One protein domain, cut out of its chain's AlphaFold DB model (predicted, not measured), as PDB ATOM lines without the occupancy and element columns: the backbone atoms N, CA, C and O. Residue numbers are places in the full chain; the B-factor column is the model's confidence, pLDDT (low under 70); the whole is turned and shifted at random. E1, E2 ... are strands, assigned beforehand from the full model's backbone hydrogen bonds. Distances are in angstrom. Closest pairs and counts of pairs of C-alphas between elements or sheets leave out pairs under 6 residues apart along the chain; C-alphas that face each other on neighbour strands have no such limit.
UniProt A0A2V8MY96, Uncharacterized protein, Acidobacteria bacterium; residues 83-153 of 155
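Overview. This is residues 83 to 153 of the 155 residues of an uncharacterized protein of Acidobacteria bacterium (UniProt A0A2V8MY96). A single strongly twisted sheet is folded into a V by two long antiparallel strands, E1 and E6, which lie side by side and both bend sharply. One arm of the V is widened by E2 and E5, next to the last part of E6, and the other by the hairpin of E3 and E4, next to its first part; E4 and E5, the edges of the two arms, are apart. The printed part has 71 residues with six named strands in the order E1, E2, E3, E4, E5, E6 and no named helix, and its class is all strand. The sheet is branched, and its neighbour pairs are antiparallel. The whole is compact, with a radius of gyration of the C-alphas of 11.4 A, and spans 31 by 30 by 17 A.

Along the chain. E6, the longest strand by residues, covers residues 140 to 152 and measures 14.8 A from first to last C-alpha, from (17.085, 10.727, 30.172) to (4.661, 5.748, 23.843); it bends by 143 degrees at residue 145. E1, residues 85 to 94, measures 13.9 A, begins with C-alpha 85 at (0.799, 8.028, 23.701) and bends by 138 degrees at residue 91. E3, residues 108 to 114, measures 19.2 A, and E4, residues 117 to 123, 18.9 A. E2, residues 97 to 101, measures 12.4 A, and E5, residues 132 to 135, 9.7 A.

Arrangement. E6 has three neighbours: E1 on one side, and E2 and E3 on the other side. The pairing is staggered: E1 is beside residues 140 to 152, E3 beside residues 140 to 143 and E2 beside residues 149 to 152. E1 and E6 have N 86 and O 151 within hydrogen-bond range at 2.8 A, and N 143 and O 91 at 2.9 A. Between E3 and E6, N 113 and O 140 are 2.8 A apart. Between E2 and E6, N 100 and O 150 are 2.7 A apart. E5 lies on the other side of E2 from E6, with N 99 and O 133 at 2.8 A. E4 lies on the other side of E3 from E6 and forms a hairpin with E3, with N 112 and O 119 at 2.8 A. E1 runs on into E2 across a break of 2 residues, at 79 degrees. E3 and E5 are apart.

Size, cuts and confidence. The C-alphas of Arg 83 and Gln 107, the two farthest apart, are 32.2 A apart. The printed part has no cut and no long link. The mean pLDDT of the printed part is 70.6, and 23 residues are under 70, among them residues 101 to 108 and 123 to 132.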
ATOM      1  N   ARG A  83      -3.895   5.703  25.169       67.62
ATOM      2  CA  ARG A  83      -3.644   6.287  26.500       67.62
ATOM      3  C   ARG A  83      -2.161   6.348  26.865       67.62
ATOM      4  O   ARG A  83      -1.788   7.155  27.706       67.62
ATOM      5  N   ASN A  84      -1.332   5.527  26.226       69.19
ATOM      6  CA  ASN A  84       0.105   5.468  26.487       69.19
ATOM      7  C   ASN A  84       0.896   6.414  25.577       69.19
ATOM      8  O   ASN A  84       2.106   6.548  25.750       69.19
ATOM      9  N   TYR A  85       0.217   7.061  24.622       69.38
ATOM     10  CA  TYR A  85       0.799   8.028  23.701       69.38
ATOM     11  C   TYR A  85       0.968   9.396  24.368       69.38
ATOM     12  O   TYR A  85       0.059   9.906  25.023       69.38
ATOM     13  N   GLN A  86       2.135  10.002  24.179       70.31
ATOM     14  CA  GLN A  86       2.492  11.316  24.698       70.31
ATOM     15  C   GLN A  86       3.108  12.152  23.580       70.31
ATOM     16  O   GLN A  86       3.940  11.671  22.816       70.31
ATOM     17  N   THR A  87       2.698  13.414  23.496       70.38
ATOM     18  CA  THR A  87       3.349  14.435  22.668       70.38
ATOM     19  C   THR A  87       3.775  15.579  23.559       70.38
ATOM     20  O   THR A  87       3.134  15.857  24.574       70.38
ATOM     21  N   GLY A  88       4.877  16.220  23.204       67.62
ATOM     22  CA  GLY A  88       5.395  17.326  23.984       67.62
ATOM     23  C   GLY A  88       6.432  18.125  23.223       67.62
ATOM     24  O   GLY A  88       6.919  17.722  22.164       67.62
ATOM     25  N   ILE A  89       6.753  19.275  23.801       75.88
ATOM     26  CA  ILE A  89       7.871  20.117  23.403       75.88
ATOM     27  C   ILE A  89       8.746  20.257  24.638       75.88
ATOM     28  O   ILE A  89       8.252  20.564  25.724       75.88
ATOM     29  N   GLY A  90      10.035  19.982  24.494       75.31
ATOM     30  CA  GLY A  90      10.955  20.101  25.611       75.31
ATOM     31  C   GLY A  90      12.392  19.814  25.225       75.31
ATOM     32  O   GLY A  90      12.685  19.360  24.124       75.31
ATOM     33  N   ARG A  91      13.292  20.088  26.168       78.12
ATOM     34  CA  ARG A  91      14.740  19.852  26.035       78.12
ATOM     35  C   ARG A  91      15.193  18.576  26.741       78.12
ATOM     36  O   ARG A  91      16.370  18.246  26.726       78.12
ATOM     37  N   SER A  92      14.270  17.882  27.403       81.50
ATOM     38  CA  SER A  92      14.539  16.671  28.168       81.50
ATOM     39  C   SER A  92      13.367  15.710  28.055       81.50
ATOM     40  O   SER A  92      12.229  16.105  28.307       81.50
ATOM     41  N   ILE A  93      13.656  14.440  27.783       80.62
ATOM     42  CA  ILE A  93      12.664  13.363  27.778       80.62
ATOM     43  C   ILE A  93      13.165  12.229  28.671       80.62
ATOM     44  O   ILE A  93      14.310  11.800  28.549       80.62
ATOM     45  N   SER A  94      12.317  11.752  29.583       83.12
ATOM     46  CA  SER A  94      12.643  10.667  30.516       83.12
ATOM     47  C   SER A  94      11.932   9.377  30.128       83.12
ATOM     48  O   SER A  94      10.749   9.396  29.783       83.12
ATOM     49  N   GLY A  95      12.655   8.262  30.204       76.44
ATOM     50  CA  GLY A  95      12.105   6.931  29.990       76.44
ATOM     51  C   GLY A  95      11.300   6.390  31.186       76.44
ATOM     52  O   GLY A  95      11.236   7.028  32.241       76.44
ATOM     53  N   PRO A  96      10.695   5.196  31.044       74.25
ATOM     54  CA  PRO A  96      10.768   4.346  29.863       74.25
ATOM     55  C   PRO A  96       9.818   4.831  28.755       74.25
ATOM     56  O   PRO A  96       8.628   5.041  28.996       74.25
ATOM     57  N   MET A  97      10.338   5.052  27.546       72.38
ATOM     58  CA  MET A  97       9.544   5.575  26.429       72.38
ATOM     59  C   MET A  97      10.213   5.280  25.087       72.38
ATOM     60  O   MET A  97      11.413   5.505  24.938       72.38
ATOM     61  N   MET A  98       9.436   4.836  24.099       72.88
ATOM     62  CA  MET A  98       9.858   4.887  22.699       72.88
ATOM     63  C   MET A  98       9.487   6.251  22.126       72.88
ATOM     64  O   MET A  98       8.320   6.626  22.182       72.88
ATOM     65  N   ILE A  99      10.459   6.977  21.581       71.69
ATOM     66  CA  ILE A  99      10.301   8.360  21.128       71.69
ATOM     67  C   ILE A  99      10.588   8.451  19.638       71.69
ATOM     68  O   ILE A  99      11.656   8.042  19.198       71.69
ATOM     69  N   THR A 100       9.673   9.067  18.900       70.06
ATOM     70  CA  THR A 100       9.836   9.489  17.512       70.06
ATOM     71  C   THR A 100       9.860  11.013  17.446       70.06
ATOM     72  O   THR A 100       8.935  11.690  17.913       70.06
ATOM     73  N   TYR A 101      10.911  11.558  16.840       65.12
ATOM     74  CA  TYR A 101      11.067  13.001  16.651       65.12
ATOM     75  C   TYR A 101      10.293  13.493  15.437       65.12
ATOM     76  O   TYR A 101      10.312  12.859  14.382       65.12
ATOM     77  N   LEU A 102       9.644  14.646  15.594       55.78
ATOM     78  CA  LEU A 102       8.898  15.300  14.519       55.78
ATOM     79  C   LEU A 102       9.713  16.421  13.854       55.78
ATOM     80  O   LEU A 102       9.456  16.775  12.708       55.78
ATOM     81  N   HIS A 103      10.701  16.978  14.563       60.59
ATOM     82  CA  HIS A 103      11.621  17.981  14.032       60.59
ATOM     83  C   HIS A 103      12.973  17.890  14.750       60.59
ATOM     84  O   HIS A 103      13.064  18.209  15.934       60.59
ATOM     85  N   LEU A 104      14.007  17.437  14.039       63.94
ATOM     86  CA  LEU A 104      15.400  17.479  14.487       63.94
ATOM     87  C   LEU A 104      16.186  18.372  13.521       63.94
ATOM     88  O   LEU A 104      16.231  18.052  12.329       63.94
ATOM     89  N   PRO A 105      16.792  19.475  13.995       63.50
ATOM     90  CA  PRO A 105      17.768  20.230  13.220       63.50
ATOM     91  C   PRO A 105      18.905  19.334  12.711       63.50
ATOM     92  O   PRO A 105      19.286  18.354  13.364       63.50
ATOM     93  N   GLU A 106      19.478  19.685  11.557       62.66
ATOM     94  CA  GLU A 106      20.695  19.031  11.072       62.66
ATOM     95  C   GLU A 106      21.788  19.116  12.146       62.66
ATOM     96  O   GLU A 106      22.089  20.195  12.646       62.66
ATOM     97  N   GLN A 107      22.369  17.960  12.496       65.00
ATOM     98  CA  GLN A 107      23.450  17.828  13.484       65.00
ATOM     99  C   GLN A 107      23.047  18.142  14.939       65.00
ATOM    100  O   GLN A 107      23.818  18.742  15.685       65.00
ATOM    101  N   THR A 108      21.870  17.690  15.380       68.56
ATOM    102  CA  THR A 108      21.457  17.854  16.784       68.56
ATOM    103  C   THR A 108      22.349  17.027  17.713       68.56
ATOM    104  O   THR A 108      22.420  15.797  17.592       68.56
ATOM    105  N   ARG A 109      23.010  17.687  18.673       73.50
ATOM    106  CA  ARG A 109      23.790  17.008  19.711       73.50
ATOM    107  C   ARG A 109      22.881  16.634  20.870       73.50
ATOM    108  O   ARG A 109      22.224  17.483  21.466       73.50
ATOM    109  N   VAL A 110      22.899  15.359  21.225       73.44
ATOM    110  CA  VAL A 110      22.050  14.800  22.271       73.44
ATOM    111  C   VAL A 110      22.910  14.155  23.343       73.44
ATOM    112  O   VAL A 110      23.938  13.542  23.048       73.44
ATOM    113  N   THR A 111      22.504  14.310  24.598       80.75
ATOM    114  CA  THR A 111      23.143  13.650  25.739       80.75
ATOM    115  C   THR A 111      22.188  12.621  26.319       80.75
ATOM    116  O   THR A 111      21.096  12.958  26.767       80.75
ATOM    117  N   LEU A 112      22.596  11.356  26.296       79.12
ATOM    118  CA  LEU A 112      21.942  10.271  27.007       79.12
ATOM    119  C   LEU A 112      22.558  10.173  28.403       79.12
ATOM    120  O   LEU A 112      23.727   9.814  28.539       79.12
ATOM    121  N   ALA A 113      21.774  10.492  29.426       78.75
ATOM    122  CA  ALA A 113      22.112  10.251  30.819       78.75
ATOM    123  C   ALA A 113      21.519   8.907  31.268       78.75
ATOM    124  O   ALA A 113      20.317   8.673  31.126       78.75
ATOM    125  N   ASP A 114      22.370   8.045  31.816       74.75
ATOM    126  CA  ASP A 114      22.066   6.720  32.361       74.75
ATOM    127  C   ASP A 114      22.631   6.630  33.797       74.75
ATOM    128  O   ASP A 114      23.564   7.371  34.125       74.75
ATOM    129  N   PRO A 115      22.134   5.733  34.673       74.00
ATOM    130  CA  PRO A 115      22.744   5.467  35.977       74.00
ATOM    131  C   PRO A 115      24.267   5.263  35.967       74.00
ATOM    132  O   PRO A 115      24.923   5.568  36.961       74.00
ATOM    133  N   ASN A 116      24.835   4.760  34.864       76.12
ATOM    134  CA  ASN A 116      26.265   4.464  34.747       76.12
ATOM    135  C   ASN A 116      27.108   5.627  34.192       76.12
ATOM    136  O   ASN A 116      28.333   5.520  34.148       76.12
ATOM    137  N   GLY A 117      26.486   6.728  33.758       74.00
ATOM    138  CA  GLY A 117      27.192   7.872  33.183       74.00
ATOM    139  C   GLY A 117      26.405   8.601  32.096       74.00
ATOM    140  O   GLY A 117      25.256   8.289  31.801       74.00
ATOM    141  N   SER A 118      27.031   9.620  31.503       79.31
ATOM    142  CA  SER A 118      26.449  10.393  30.401       79.31
ATOM    143  C   SER A 118      27.233  10.184  29.112       79.31
ATOM    144  O   SER A 118      28.458  10.300  29.094       79.31
ATOM    145  N   HIS A 119      26.518   9.921  28.022       76.06
ATOM    146  CA  HIS A 119      27.077   9.724  26.689       76.06
ATOM    147  C   HIS A 119      26.485  10.742  25.720       76.06
ATOM    148  O   HIS A 119      25.270  10.908  25.649       76.06
ATOM    149  N   SER A 120      27.338  11.421  24.956       76.69
ATOM    150  CA  SER A 120      26.890  12.370  23.937       76.69
ATOM    151  C   SER A 120      26.971  11.745  22.551       76.69
ATOM    152  O   SER A 120      27.973  11.116  22.211       76.69
ATOM    153  N   MET A 121      25.922  11.926  21.758       74.25
ATOM    154  CA  MET A 121      25.831  11.449  20.383       74.25
ATOM    155  C   MET A 121      25.232  12.531  19.489       74.25
ATOM    156  O   MET A 121      24.437  13.353  19.944       74.25
ATOM    157  N   ASN A 122      25.595  12.517  18.211       70.38
ATOM    158  CA  ASN A 122      24.972  13.383  17.219       70.38
ATOM    159  C   ASN A 122      23.865  12.600  16.519       70.38
ATOM    160  O   ASN A 122      24.121  11.531  15.962       70.38
ATOM    161  N   LEU A 123      22.646  13.134  16.540       68.25
ATOM    162  CA  LEU A 123      21.553  12.620  15.729       68.25
ATOM    163  C   LEU A 123      21.622  13.289  14.353       68.25
ATOM    164  O   LEU A 123      21.602  14.516  14.231       68.25
ATOM    165  N   GLY A 124      21.758  12.474  13.308       60.31
ATOM    166  CA  GLY A 124      21.689  12.951  11.930       60.31
ATOM    167  C   GLY A 124      20.258  13.334  11.559       60.31
ATOM    168  O   GLY A 124      19.308  12.726  12.055       60.31
ATOM    169  N   ALA A 125      20.102  14.307  10.657       56.69
ATOM    170  CA  ALA A 125      18.817  14.589  10.026       56.69
ATOM    171  C   ALA A 125      18.465  13.441   9.082       56.69
ATOM    172  O   ALA A 125      18.700  13.483   7.876       56.69
ATOM    173  N   ALA A 126      17.921  12.373   9.638       51.62
ATOM    174  CA  ALA A 126      17.099  11.502   8.840       51.62
ATOM    175  C   ALA A 126      15.798  12.298   8.580       51.62
ATOM    176  O   ALA A 126      15.237  12.914   9.488       51.62
ATOM    177  N   GLY A 127      15.398  12.441   7.313       49.56
ATOM    178  CA  GLY A 127      14.340  13.376   6.910       49.56
ATOM    179  C   GLY A 127      13.008  13.172   7.646       49.56
ATOM    180  O   GLY A 127      12.675  12.043   7.975       49.56
ATOM    181  N   GLN A 128      12.274  14.275   7.857       46.66
ATOM    182  CA  GLN A 128      10.912  14.496   8.406       46.66
ATOM    183  C   GLN A 128      10.342  13.570   9.513       46.66
ATOM    184  O   GLN A 128       9.685  14.093  10.405       46.66
ATOM    185  N   ILE A 129      10.553  12.254   9.512       50.75
ATOM    186  CA  ILE A 129      10.166  11.287  10.553       50.75
ATOM    187  C   ILE A 129      11.098  10.071  10.431       50.75
ATOM    188  O   ILE A 129      10.922   9.297   9.493       50.75
ATOM    189  N   THR A 130      12.091   9.852  11.302       51.12
ATOM    190  CA  THR A 130      13.002   8.704  11.038       51.12
ATOM    191  C   THR A 130      13.777   8.093  12.200       51.12
ATOM    192  O   THR A 130      14.425   7.072  11.978       51.12
ATOM    193  N   THR A 131      13.722   8.599  13.433       57.22
ATOM    194  CA  THR A 131      14.468   7.949  14.529       57.22
ATOM    195  C   THR A 131      13.560   7.644  15.705       57.22
ATOM    196  O   THR A 131      13.081   8.558  16.372       57.22
ATOM    197  N   ALA A 132      13.329   6.347  15.927       63.28
ATOM    198  CA  ALA A 132      12.721   5.817  17.137       63.28
ATOM    199  C   ALA A 132      13.838   5.512  18.148       63.28
ATOM    200  O   ALA A 132      14.644   4.612  17.913       63.28
ATOM    201  N   ILE A 133      13.918   6.259  19.251       70.31
ATOM    202  CA  ILE A 133      14.842   5.968  20.359       70.31
ATOM    203  C   ILE A 133      14.047   5.346  21.498       70.31
ATOM    204  O   ILE A 133      13.063   5.919  21.961       70.31
ATOM    205  N   PHE A 134      14.480   4.174  21.961       74.44
ATOM    206  CA  PHE A 134      13.940   3.555  23.164       74.44
ATOM    207  C   PHE A 134      14.767   3.983  24.375       74.44
ATOM    208  O   PHE A 134      15.932   3.608  24.493       74.44
ATOM    209  N   LEU A 135      14.162   4.759  25.271       71.75
ATOM    210  CA  LEU A 135      14.740   5.074  26.573       71.75
ATOM    211  C   LEU A 135      14.298   4.028  27.589       71.75
ATOM    212  O   LEU A 135      13.102   3.773  27.735       71.75
ATOM    213  N   GLN A 136      15.256   3.465  28.320       74.81
ATOM    214  CA  GLN A 136      14.985   2.592  29.457       74.81
ATOM    215  C   GLN A 136      14.519   3.401  30.677       74.81
ATOM    216  O   GLN A 136      14.588   4.634  30.714       74.81
ATOM    217  N   ALA A 137      14.026   2.708  31.705       73.00
ATOM    218  CA  ALA A 137      13.733   3.349  32.982       73.00
ATOM    219  C   ALA A 137      15.005   4.005  33.547       73.00
ATOM    220  O   ALA A 137      16.083   3.417  33.489       73.00
ATOM    221  N   ASN A 138      14.872   5.216  34.094       75.94
ATOM    222  CA  ASN A 138      15.976   6.051  34.593       75.94
ATOM    223  C   ASN A 138      16.948   6.584  33.528       75.94
ATOM    224  O   ASN A 138      17.921   7.241  33.891       75.94
ATOM    225  N   GLN A 139      16.670   6.376  32.238       73.56
ATOM    226  CA  GLN A 139      17.382   7.071  31.173       73.56
ATOM    227  C   GLN A 139      16.706   8.392  30.839       73.56
ATOM    228  O   GLN A 139      15.475   8.513  30.822       73.56
ATOM    229  N   ARG A 140      17.531   9.393  30.555       80.56
ATOM    230  CA  ARG A 140      17.085  10.727  30.172       80.56
ATOM    231  C   ARG A 140      17.859  11.195  28.958       80.56
ATOM    232  O   ARG A 140      19.074  11.053  28.889       80.56
ATOM    233  N   LEU A 141      17.128  11.755  28.011       80.00
ATOM    234  CA  LEU A 141      17.671  12.272  26.773       80.00
ATOM    235  C   LEU A 141      17.561  13.790  26.778       80.00
ATOM    236  O   LEU A 141      16.456  14.319  26.908       80.00
ATOM    237  N   GLU A 142      18.694  14.470  26.660       81.81
ATOM    238  CA  GLU A 142      18.793  15.925  26.736       81.81
ATOM    239  C   GLU A 142      19.250  16.534  25.416       81.81
ATOM    240  O   GLU A 142      20.192  16.051  24.784       81.81
ATOM    241  N   PHE A 143      18.583  17.618  25.039       77.62
ATOM    242  CA  PHE A 143      18.748  18.319  23.776       77.62
ATOM    243  C   PHE A 143      19.252  19.738  24.013       77.62
ATOM    244  O   PHE A 143      18.883  20.413  24.980       77.62
ATOM    245  N   ASP A 144      20.075  20.214  23.088       74.94
ATOM    246  CA  ASP A 144      20.560  21.590  23.045       74.94
ATOM    247  C   ASP A 144      19.478  22.598  22.628       74.94
ATOM    248  O   ASP A 144      19.586  23.776  22.966       74.94
ATOM    249  N   ALA A 145      18.398  22.154  21.988       71.00
ATOM    250  CA  ALA A 145      17.244  22.963  21.604       71.00
ATOM    251  C   ALA A 145      15.918  22.324  22.048       71.00
ATOM    252  O   ALA A 145      15.864  21.159  22.444       71.00
ATOM    253  N   GLU A 146      14.834  23.103  22.018       71.75
ATOM    254  CA  GLU A 146      13.492  22.543  22.182       71.75
ATOM    255  C   GLU A 146      13.147  21.679  20.976       71.75
ATOM    256  O   GLU A 146      13.211  22.133  19.833       71.75
ATOM    257  N   ILE A 147      12.761  20.434  21.240       71.88
ATOM    258  CA  ILE A 147      12.352  19.498  20.203       71.88
ATOM    259  C   ILE A 147      10.902  19.082  20.409       71.88
ATOM    260  O   ILE A 147      10.440  18.858  21.532       71.88
ATOM    261  N   MET A 148      10.184  18.953  19.297       68.75
ATOM    262  CA  MET A 148       8.858  18.358  19.298       68.75
ATOM    263  C   MET A 148       8.998  16.844  19.182       68.75
ATOM    264  O   MET A 148       9.585  16.323  18.225       68.75
ATOM    265  N   TYR A 149       8.440  16.141  20.158       74.25
ATOM    266  CA  TYR A 149       8.519  14.696  20.233       74.25
ATOM    267  C   TYR A 149       7.139  14.071  20.370       74.25
ATOM    268  O   TYR A 149       6.195  14.653  20.911       74.25
ATOM    269  N   SER A 150       7.053  12.842  19.887       72.00
ATOM    270  CA  SER A 150       5.948  11.938  20.156       72.00
ATOM    271  C   SER A 150       6.507  10.625  20.670       72.00
ATOM    272  O   SER A 150       7.584  10.217  20.252       72.00
ATOM    273  N   GLY A 151       5.813   9.952  21.573       74.94
ATOM    274  CA  GLY A 151       6.289   8.679  22.079       74.94
ATOM    275  C   GLY A 151       5.220   7.879  22.786       74.94
ATOM    276  O   GLY A 151       4.139   8.385  23.078       74.94
ATOM    277  N   CYS A 152       5.521   6.615  23.052       75.25
ATOM    278  CA  CYS A 152       4.661   5.748  23.843       75.25
ATOM    279  C   CYS A 152       5.428   5.142  25.010       75.25
ATOM    280  O   CYS A 152       6.598   4.764  24.884       75.25
ATOM    281  N   ARG A 153       4.758   5.070  26.161       72.12
ATOM    282  CA  ARG A 153       5.273   4.330  27.310       72.12
ATOM    283  C   ARG A 153       5.029   2.833  27.103       72.12
ATOM    284  O   ARG A 153       3.925   2.483  26.674       72.12
TER     285      ARG A 153